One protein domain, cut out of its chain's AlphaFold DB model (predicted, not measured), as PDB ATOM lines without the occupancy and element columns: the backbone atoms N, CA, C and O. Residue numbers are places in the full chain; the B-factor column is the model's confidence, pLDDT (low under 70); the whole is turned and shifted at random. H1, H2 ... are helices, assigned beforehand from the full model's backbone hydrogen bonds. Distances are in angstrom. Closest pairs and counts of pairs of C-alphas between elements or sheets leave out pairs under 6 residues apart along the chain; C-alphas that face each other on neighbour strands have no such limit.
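This is residues 456 to 524 of the 529 residues of an uncharacterized protein of Orchesella cincta (UniProt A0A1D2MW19). H2 and H3 form a helical hairpin, and the far end of H3 meets the middle of H1 at a steep angle, with H1 and H2 apart. A tail with no named element, residues 507 to 524, runs from the end of H3 past H1 and ends on the side of H1 away from H2. The printed part has 69 residues with three named helices, in the order H1, H2, H3, and no named strand; the class is all helix. It is only just compact, close to loose, with a radius of gyration of the C-alphas of 12.8 A, and only just flat, spanning 38 by 29 by 16 A.

H1, residues 459 to 472, touches H3, residues 496 to 506. Their closest C-alphas, those of Gly 467 and Met 506, are 3.7 A apart. The two run the same way at a steep tilt of 52 degrees. H2, residues 477 to 490, touches H3, and the two form a hairpin. Their closest C-alphas, those of Thr 488 and Val 496, are 5.8 A apart. They run opposite ways at a shallow tilt of 17 degrees. H1 and H2 are apart. In H1, H2 and H3 every O i to N i+4 pair is within hydrogen-bond range.

H1, Phe 459 to Ser 472, begins at C-alpha 459 (29.732, -7.116, -23.834) and is 20.1 A long from first to last C-alpha. H2, Arg 477 to Ala 490, also measures 20.1 A. H3, Val 496 to Met 506, measures 15.3 A and ends at C-alpha 506 (26.305, -14.577, -32.009).

The C-alphas farthest apart, those of Ser 489 and Asp 523, are 38.6 A apart. The printed part has no cut. The links H1 to H2 and H2 to H3 are tight. The mean pLDDT of the printed part is 82.2; residues 509 to 511 and 520 to 524 are under 70.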
ATOM      1  N   TYR A 456      32.652  -4.034 -19.708       76.00
ATOM      2  CA  TYR A 456      32.552  -5.502 -19.638       76.00
ATOM      3  C   TYR A 456      31.129  -6.029 -19.345       76.00
ATOM      4  O   TYR A 456      30.796  -7.153 -19.717       76.00
ATOM      5  N   GLU A 457      30.280  -5.219 -18.704       80.44
ATOM      6  CA  GLU A 457      28.872  -5.529 -18.411       80.44
ATOM      7  C   GLU A 457      27.965  -5.479 -19.657       80.44
ATOM      8  O   GLU A 457      26.951  -6.173 -19.720       80.44
ATOM      9  N   CYS A 458      28.350  -4.710 -20.680       84.06
ATOM     10  CA  CYS A 458      27.601  -4.518 -21.924       84.06
ATOM     11  C   CYS A 458      28.074  -5.425 -23.075       84.06
ATOM     12  O   CYS A 458      27.425  -5.484 -24.123       84.06
ATOM     13  N   PHE A 459      29.147  -6.195 -22.859       84.12
ATOM     14  CA  PHE A 459      29.732  -7.116 -23.834       84.12
ATOM     15  C   PHE A 459      28.699  -8.086 -24.434       84.12
ATOM     16  O   PHE A 459      28.539  -8.148 -25.651       84.12
ATOM     17  N   ASP A 460      27.936  -8.805 -23.597       83.94
ATOM     18  CA  ASP A 460      26.941  -9.775 -24.085       83.94
ATOM     19  C   ASP A 460      25.822  -9.103 -24.920       83.94
ATOM     20  O   ASP A 460      25.300  -9.711 -25.857       83.94
ATOM     21  N   TYR A 461      25.467  -7.844 -24.618       84.69
ATOM     22  CA  TYR A 461      24.444  -7.085 -25.352       84.69
ATOM     23  C   TYR A 461      24.918  -6.716 -26.763       84.69
ATOM     24  O   TYR A 461      24.214  -6.986 -27.741       84.69
ATOM     25  N   ALA A 462      26.133  -6.170 -26.892       83.56
ATOM     26  CA  ALA A 462      26.703  -5.840 -28.197       83.56
ATOM     27  C   ALA A 462      26.990  -7.083 -29.044       83.56
ATOM     28  O   ALA A 462      26.716  -7.078 -30.244       83.56
ATOM     29  N   VAL A 463      27.457  -8.176 -28.432       86.56
ATOM     30  CA  VAL A 463      27.647  -9.448 -29.142       86.56
ATOM     31  C   VAL A 463      26.313 -10.008 -29.650       86.56
ATOM     32  O   VAL A 463      26.261 -10.524 -30.765       86.56
ATOM     33  N   CYS A 464      25.216  -9.861 -28.898       85.75
ATOM     34  CA  CYS A 464      23.889 -10.269 -29.366       85.75
ATOM     35  C   CYS A 464      23.414  -9.437 -30.573       85.75
ATOM     36  O   CYS A 464      22.959 -10.002 -31.571       85.75
ATOM     37  N   HIS A 465      23.578  -8.109 -30.535       83.81
ATOM     38  CA  HIS A 465      23.261  -7.235 -31.677       83.81
ATOM     39  C   HIS A 465      24.125  -7.541 -32.906       83.81
ATOM     40  O   HIS A 465      23.604  -7.671 -34.015       83.81
ATOM     41  N   PHE A 466      25.426  -7.760 -32.712       82.88
ATOM     42  CA  PHE A 466      26.333  -8.170 -33.784       82.88
ATOM     43  C   PHE A 466      25.981  -9.564 -34.345       82.88
ATOM     44  O   PHE A 466      26.077  -9.788 -35.552       82.88
ATOM     45  N   GLY A 467      25.478 -10.480 -33.511       85.81
ATOM     46  CA  GLY A 467      24.857 -11.745 -33.929       85.81
ATOM     47  C   GLY A 467      23.628 -11.548 -34.825       85.81
ATOM     48  O   GLY A 467      23.474 -12.213 -35.852       85.81
ATOM     49  N   GLY A 468      22.779 -10.573 -34.490       83.88
ATOM     50  CA  GLY A 468      21.632 -10.172 -35.308       83.88
ATOM     51  C   GLY A 468      22.028  -9.637 -36.690       83.88
ATOM     52  O   GLY A 468      21.422 -10.032 -37.689       83.88
ATOM     53  N   ILE A 469      23.065  -8.796 -36.750       82.19
ATOM     54  CA  ILE A 469      23.577  -8.180 -37.987       82.19
ATOM     55  C   ILE A 469      24.350  -9.190 -38.845       82.19
ATOM     56  O   ILE A 469      24.125  -9.289 -40.046       82.19
ATOM     57  N   SER A 470      25.218 -10.009 -38.250       81.12
ATOM     58  CA  SER A 470      25.894 -11.093 -38.980       81.12
ATOM     59  C   SER A 470      24.888 -12.093 -39.568       81.12
ATOM     60  O   SER A 470      25.030 -12.509 -40.721       81.12
ATOM     61  N   SER A 471      23.806 -12.391 -38.838       80.81
ATOM     62  CA  SER A 471      22.693 -13.200 -39.346       80.81
ATOM     63  C   SER A 471      21.938 -12.539 -40.510       80.81
ATOM     64  O   SER A 471      21.536 -13.246 -41.432       80.81
ATOM     65  N   SER A 472      21.729 -11.212 -40.510       80.44
ATOM     66  CA  SER A 472      21.077 -10.517 -41.638       80.44
ATOM     67  C   SER A 472      21.990 -10.374 -42.860       80.44
ATOM     68  O   SER A 472      21.501 -10.439 -43.985       80.44
ATOM     69  N   LEU A 473      23.308 -10.288 -42.653       81.31
ATOM     70  CA  LEU A 473      24.336 -10.356 -43.699       81.31
ATOM     71  C   LEU A 473      24.546 -11.776 -44.267       81.31
ATOM     72  O   LEU A 473      25.381 -11.969 -45.149       81.31
ATOM     73  N   GLY A 474      23.809 -12.779 -43.780       84.50
ATOM     74  CA  GLY A 474      23.863 -14.143 -44.304       84.50
ATOM     75  C   GLY A 474      25.093 -14.949 -43.877       84.50
ATOM     76  O   GLY A 474      25.403 -15.952 -44.524       84.50
ATOM     77  N   LEU A 475      25.783 -14.573 -42.790       84.12
ATOM     78  CA  LEU A 475      26.797 -15.444 -42.187       84.12
ATOM     79  C   LEU A 475      26.124 -16.719 -41.661       84.12
ATOM     80  O   LEU A 475      25.478 -16.736 -40.616       84.12
ATOM     81  N   SER A 476      26.275 -17.808 -42.413       84.75
ATOM     82  CA  SER A 476      25.780 -19.122 -42.017       84.75
ATOM     83  C   SER A 476      26.503 -19.638 -40.770       84.75
ATOM     84  O   SER A 476      27.672 -19.330 -40.536       84.75
ATOM     85  N   ARG A 477      25.848 -20.544 -40.029       85.12
ATOM     86  CA  ARG A 477      26.467 -21.262 -38.897       85.12
ATOM     87  C   ARG A 477      27.736 -22.043 -39.267       85.12
ATOM     88  O   ARG A 477      28.597 -22.285 -38.434       85.12
ATOM     89  N   SER A 478      27.870 -22.453 -40.528       88.38
ATOM     90  CA  SER A 478      29.111 -23.054 -41.027       88.38
ATOM     91  C   SER A 478      30.250 -22.035 -41.139       88.38
ATOM     92  O   SER A 478      31.399 -22.387 -40.880       88.38
ATOM     93  N   THR A 479      29.948 -20.780 -41.475       86.44
ATOM     94  CA  THR A 479      30.934 -19.694 -41.540       86.44
ATOM     95  C   THR A 479      31.332 -19.225 -40.140       86.44
ATOM     96  O   THR A 479      32.526 -19.078 -39.891       86.44
ATOM     97  N   SER A 480      30.388 -19.071 -39.199       85.62
ATOM     98  CA  SER A 480      30.715 -18.744 -37.798       85.62
ATOM     99  C   SER A 480      31.615 -19.807 -37.166       85.62
ATOM    100  O   SER A 480      32.683 -19.460 -36.671       85.62
ATOM    101  N   ALA A 481      31.272 -21.094 -37.284       89.62
ATOM    102  CA  ALA A 481      32.085 -22.192 -36.755       89.62
ATOM    103  C   ALA A 481      33.488 -22.280 -37.397       89.62
ATOM    104  O   ALA A 481      34.469 -22.607 -36.724       89.62
ATOM    105  N   ALA A 482      33.618 -21.965 -38.692       89.44
ATOM    106  CA  ALA A 482      34.917 -21.906 -39.363       89.44
ATOM    107  C   ALA A 482      35.790 -20.754 -38.828       89.44
ATOM    108  O   ALA A 482      36.981 -20.955 -38.575       89.44
ATOM    109  N   ILE A 483      35.196 -19.576 -38.607       87.50
ATOM    110  CA  ILE A 483      35.882 -18.414 -38.024       87.50
ATOM    111  C   ILE A 483      36.235 -18.680 -36.549       87.50
ATOM    112  O   ILE A 483      37.365 -18.403 -36.149       87.50
ATOM    113  N   GLU A 484      35.335 -19.278 -35.760       92.56
ATOM    114  CA  GLU A 484      35.597 -19.680 -34.370       92.56
ATOM    115  C   GLU A 484      36.800 -20.627 -34.294       92.56
ATOM    116  O   GLU A 484      37.710 -20.404 -33.495       92.56
ATOM    117  N   SER A 485      36.838 -21.658 -35.144       92.69
ATOM    118  CA  SER A 485      37.937 -22.630 -35.196       92.69
ATOM    119  C   SER A 485      39.272 -21.967 -35.557       92.69
ATOM    120  O   SER A 485      40.284 -22.187 -34.882       92.69
ATOM    121  N   ALA A 486      39.272 -21.087 -36.567       89.75
ATOM    122  CA  ALA A 486      40.458 -20.336 -36.972       89.75
ATOM    123  C   ALA A 486      40.969 -19.420 -35.845       89.75
ATOM    124  O   ALA A 486      42.139 -19.505 -35.467       89.75
ATOM    125  N   LEU A 487      40.093 -18.606 -35.247       87.06
ATOM    126  CA  LEU A 487      40.453 -17.697 -34.154       87.06
ATOM    127  C   LEU A 487      40.876 -18.447 -32.884       87.06
ATOM    128  O   LEU A 487      41.855 -18.057 -32.251       87.06
ATOM    129  N   THR A 488      40.206 -19.550 -32.538       90.12
ATOM    130  CA  THR A 488      40.561 -20.414 -31.396       90.12
ATOM    131  C   THR A 488      41.955 -21.025 -31.552       90.12
ATOM    132  O   THR A 488      42.653 -21.219 -30.558       90.12
ATOM    133  N   SER A 489      42.390 -21.315 -32.783       89.44
ATOM    134  CA  SER A 489      43.745 -21.825 -33.044       89.44
ATOM    135  C   SER A 489      44.842 -20.763 -32.874       89.44
ATOM    136  O   SER A 489      45.986 -21.110 -32.582       89.44
ATOM    137  N   ALA A 490      44.490 -19.481 -33.029       82.94
ATOM    138  CA  ALA A 490      45.411 -18.347 -32.964       82.94
ATOM    139  C   ALA A 490      45.386 -17.595 -31.617       82.94
ATOM    140  O   ALA A 490      46.325 -16.857 -31.316       82.94
ATOM    141  N   THR A 491      44.339 -17.758 -30.800       84.44
ATOM    142  CA  THR A 491      44.223 -17.081 -29.496       84.44
ATOM    143  C   THR A 491      44.963 -17.830 -28.382       84.44
ATOM    144  O   THR A 491      44.965 -19.064 -28.350       84.44
ATOM    145  N   PRO A 492      45.568 -17.119 -27.406       92.12
ATOM    146  CA  PRO A 492      46.088 -17.755 -26.200       92.12
ATOM    147  C   PRO A 492      44.973 -18.487 -25.441       92.12
ATOM    148  O   PRO A 492      43.831 -18.026 -25.395       92.12
ATOM    149  N   LYS A 493      45.314 -19.614 -24.799       92.38
ATOM    150  CA  LYS A 493      44.351 -20.527 -24.145       92.38
ATOM    151  C   LYS A 493      43.416 -19.848 -23.137       92.38
ATOM    152  O   LYS A 493      42.299 -20.318 -22.947       92.38
ATOM    153  N   GLU A 494      43.867 -18.763 -22.518       88.31
ATOM    154  CA  GLU A 494      43.123 -17.959 -21.540       88.31
ATOM    155  C   GLU A 494      41.910 -17.239 -22.156       88.31
ATOM    156  O   GLU A 494      40.891 -17.089 -21.488       88.31
ATOM    157  N   TYR A 495      41.970 -16.869 -23.441       82.00
ATOM    158  CA  TYR A 495      40.902 -16.137 -24.138       82.00
ATOM    159  C   TYR A 495      39.918 -17.043 -24.888       82.00
ATOM    160  O   TYR A 495      38.828 -16.601 -25.254       82.00
ATOM    161  N   VAL A 496      40.256 -18.323 -25.085       89.38
ATOM    162  CA  VAL A 496      39.395 -19.303 -25.773       89.38
ATOM    163  C   VAL A 496      37.991 -19.420 -25.147       89.38
ATOM    164  O   VAL A 496      37.026 -19.460 -25.910       89.38
ATOM    165  N   PRO A 497      37.798 -19.436 -23.808       89.56
ATOM    166  CA  PRO A 497      36.457 -19.467 -23.215       89.56
ATOM    167  C   PRO A 497      35.620 -18.226 -23.559       89.56
ATOM    168  O   PRO A 497      34.437 -18.353 -23.871       89.56
ATOM    169  N   THR A 498      36.237 -17.040 -23.549       84.12
ATOM    170  CA  THR A 498      35.589 -15.769 -23.905       84.12
ATOM    171  C   THR A 498      35.215 -15.740 -25.383       84.12
ATOM    172  O   THR A 498      34.094 -15.369 -25.724       84.12
ATOM    173  N   LEU A 499      36.108 -16.214 -26.256       85.88
ATOM    174  CA  LEU A 499      35.853 -16.303 -27.691       85.88
ATOM    175  C   LEU A 499      34.696 -17.271 -27.997       85.88
ATOM    176  O   LEU A 499      33.774 -16.910 -28.721       85.88
ATOM    177  N   ARG A 500      34.665 -18.450 -27.363       90.56
ATOM    178  CA  ARG A 500      33.535 -19.393 -27.482       90.56
ATOM    179  C   ARG A 500      32.219 -18.832 -26.955       90.56
ATOM    180  O   ARG A 500      31.178 -19.070 -27.558       90.56
ATOM    181  N   ARG A 501      32.240 -18.086 -25.842       85.88
ATOM    182  CA  ARG A 501      31.049 -17.377 -25.338       85.88
ATOM    183  C   ARG A 501      30.548 -16.371 -26.375       85.88
ATOM    184  O   ARG A 501      29.352 -16.342 -26.639       85.88
ATOM    185  N   LEU A 502      31.457 -15.614 -26.991       86.69
ATOM    186  CA  LEU A 502      31.132 -14.645 -28.032       86.69
ATOM    187  C   LEU A 502      30.485 -15.318 -29.260       86.69
ATOM    188  O   LEU A 502      29.398 -14.909 -29.659       86.69
ATOM    189  N   PHE A 503      31.060 -16.402 -29.793       88.62
ATOM    190  CA  PHE A 503      30.444 -17.152 -30.902       88.62
ATOM    191  C   PHE A 503      29.100 -17.791 -30.524       88.62
ATOM    192  O   PHE A 503      28.136 -17.662 -31.274       88.62
ATOM    193  N   SER A 504      28.988 -18.373 -29.327       87.19
ATOM    194  CA  SER A 504      27.730 -18.930 -28.809       87.19
ATOM    195  C   SER A 504      26.603 -17.890 -28.740       87.19
ATOM    196  O   SER A 504      25.475 -18.182 -29.133       87.19
ATOM    197  N   ILE A 505      26.900 -16.657 -28.306       84.81
ATOM    198  CA  ILE A 505      25.920 -15.559 -28.284       84.81
ATOM    199  C   ILE A 505      25.579 -15.112 -29.714       84.81
ATOM    200  O   ILE A 505      24.395 -14.988 -30.027       84.81
ATOM    201  N   MET A 506      26.566 -14.948 -30.607       81.88
ATOM    202  CA  MET A 506      26.305 -14.577 -32.009       81.88
ATOM    203  C   MET A 506      25.440 -15.605 -32.757       81.88
ATOM    204  O   MET A 506      24.649 -15.226 -33.617       81.88
ATOM    205  N   GLU A 507      25.546 -16.895 -32.423       85.00
ATOM    206  CA  GLU A 507      24.736 -17.960 -33.032       85.00
ATOM    207  C   GLU A 507      23.303 -18.075 -32.480       85.00
ATOM    208  O   GLU A 507      22.494 -18.848 -33.029       85.00
ATOM    209  N   THR A 508      22.955 -17.321 -31.424       80.88
ATOM    210  CA  THR A 508      21.570 -17.266 -30.933       80.88
ATOM    211  C   THR A 508      20.682 -16.502 -31.929       80.88
ATOM    212  O   THR A 508      20.879 -15.313 -32.174       80.88
ATOM    213  N   PRO A 509      19.685 -17.160 -32.554       63.72
ATOM    214  CA  PRO A 509      18.996 -16.597 -33.713       63.72
ATOM    215  C   PRO A 509      18.020 -15.484 -33.301       63.72
ATOM    216  O   PRO A 509      16.920 -15.782 -32.836       63.72
ATOM    217  N   LYS A 510      18.422 -14.212 -33.476       65.62
ATOM    218  CA  LYS A 510      17.623 -12.989 -33.197       65.62
ATOM    219  C   LYS A 510      16.896 -13.002 -31.830       65.62
ATOM    220  O   LYS A 510      15.821 -12.429 -31.671       65.62
ATOM    221  N   GLY A 511      17.458 -13.704 -30.844       60.38
ATOM    222  CA  GLY A 511      16.709 -14.246 -29.706       60.38
ATOM    223  C   GLY A 511      16.607 -13.327 -28.491       60.38
ATOM    224  O   GLY A 511      17.147 -13.665 -27.441       60.38
ATOM    225  N   ASP A 512      15.872 -12.217 -28.602       71.19
ATOM    226  CA  ASP A 512      15.684 -11.216 -27.534       71.19
ATOM    227  C   ASP A 512      17.000 -10.726 -26.906       71.19
ATOM    228  O   ASP A 512      17.276 -10.982 -25.729       71.19
ATOM    229  N   CYS A 513      17.766  -9.902 -27.629       82.25
ATOM    230  CA  CYS A 513      18.894  -9.175 -27.024       82.25
ATOM    231  C   CYS A 513      18.465  -8.304 -25.822       82.25
ATOM    232  O   CYS A 513      19.274  -8.023 -24.946       82.25
ATOM    233  N   LYS A 514      17.159  -8.010 -25.706       80.75
ATOM    234  CA  LYS A 514      16.464  -7.450 -24.530       80.75
ATOM    235  C   LYS A 514      16.724  -8.197 -23.206       80.75
ATOM    236  O   LYS A 514      16.474  -7.634 -22.142       80.75
ATOM    237  N   LYS A 515      17.192  -9.452 -23.237       81.81
ATOM    238  CA  LYS A 515      17.596 -10.214 -22.036       81.81
ATOM    239  C   LYS A 515      18.920  -9.730 -21.443       81.81
ATOM    240  O   LYS A 515      19.130  -9.888 -20.243       81.81
ATOM    241  N   TYR A 516      19.785  -9.130 -22.258       82.44
ATOM    242  CA  TYR A 516      21.042  -8.537 -21.824       82.44
ATOM    243  C   TYR A 516      20.793  -7.064 -21.485       82.44
ATOM    244  O   TYR A 516      20.681  -6.219 -22.369       82.44
ATOM    245  N   LYS A 517      20.653  -6.753 -20.195       77.94
ATOM    246  CA  LYS A 517      20.490  -5.370 -19.732       77.94
ATOM    247  C   LYS A 517      21.853  -4.685 -19.631       77.94
ATOM    248  O   LYS A 517      22.529  -4.840 -18.622       77.94
ATOM    249  N   CYS A 518      22.215  -3.904 -20.644       83.75
ATOM    250  CA  CYS A 518      23.262  -2.889 -20.531       83.75
ATOM    251  C   CYS A 518      22.618  -1.591 -20.019       83.75
ATOM    252  O   CYS A 518      21.947  -0.892 -20.778       83.75
ATOM    253  N   SER A 519      22.775  -1.287 -18.727       73.94
ATOM    254  CA  SER A 519      22.226  -0.071 -18.103       73.94
ATOM    255  C   SER A 519      22.744   1.206 -18.768       73.94
ATOM    256  O   SER A 519      21.968   2.124 -18.992       73.94
ATOM    257  N   ALA A 520      24.016   1.230 -19.171       66.88
ATOM    258  CA  ALA A 520      24.652   2.387 -19.802       66.88
ATOM    259  C   ALA A 520      24.197   2.689 -21.246       66.88
ATOM    260  O   ALA A 520      24.558   3.732 -21.784       66.88
ATOM    261  N   MET A 521      23.435   1.799 -21.897       64.12
ATOM    262  CA  MET A 521      22.947   2.002 -23.274       64.12
ATOM    263  C   MET A 521      21.430   2.137 -23.395       64.12
ATOM    264  O   MET A 521      20.947   2.388 -24.498       64.12
ATOM    265  N   ALA A 522      20.681   1.990 -22.298       60.84
ATOM    266  CA  ALA A 522      19.222   2.092 -22.328       60.84
ATOM    267  C   ALA A 522      18.738   3.473 -22.812       60.84
ATOM    268  O   ALA A 522      17.764   3.542 -23.559       60.84
ATOM    269  N   ASP A 523      19.464   4.536 -22.450       58.38
ATOM    270  CA  ASP A 523      19.014   5.919 -22.644       58.38
ATOM    271  C   ASP A 523      19.619   6.609 -23.885       58.38
ATOM    272  O   ASP A 523      19.088   7.612 -24.349       58.38
ATOM    273  N   GLN A 524      20.709   6.080 -24.465       55.38
ATOM    274  CA  GLN A 524      21.418   6.737 -25.583       55.38
ATOM    275  C   GLN A 524      20.991   6.274 -26.988       55.38
ATOM    276  O   GLN A 524      21.312   6.950 -27.964       55.38
TER     277      GLN A 524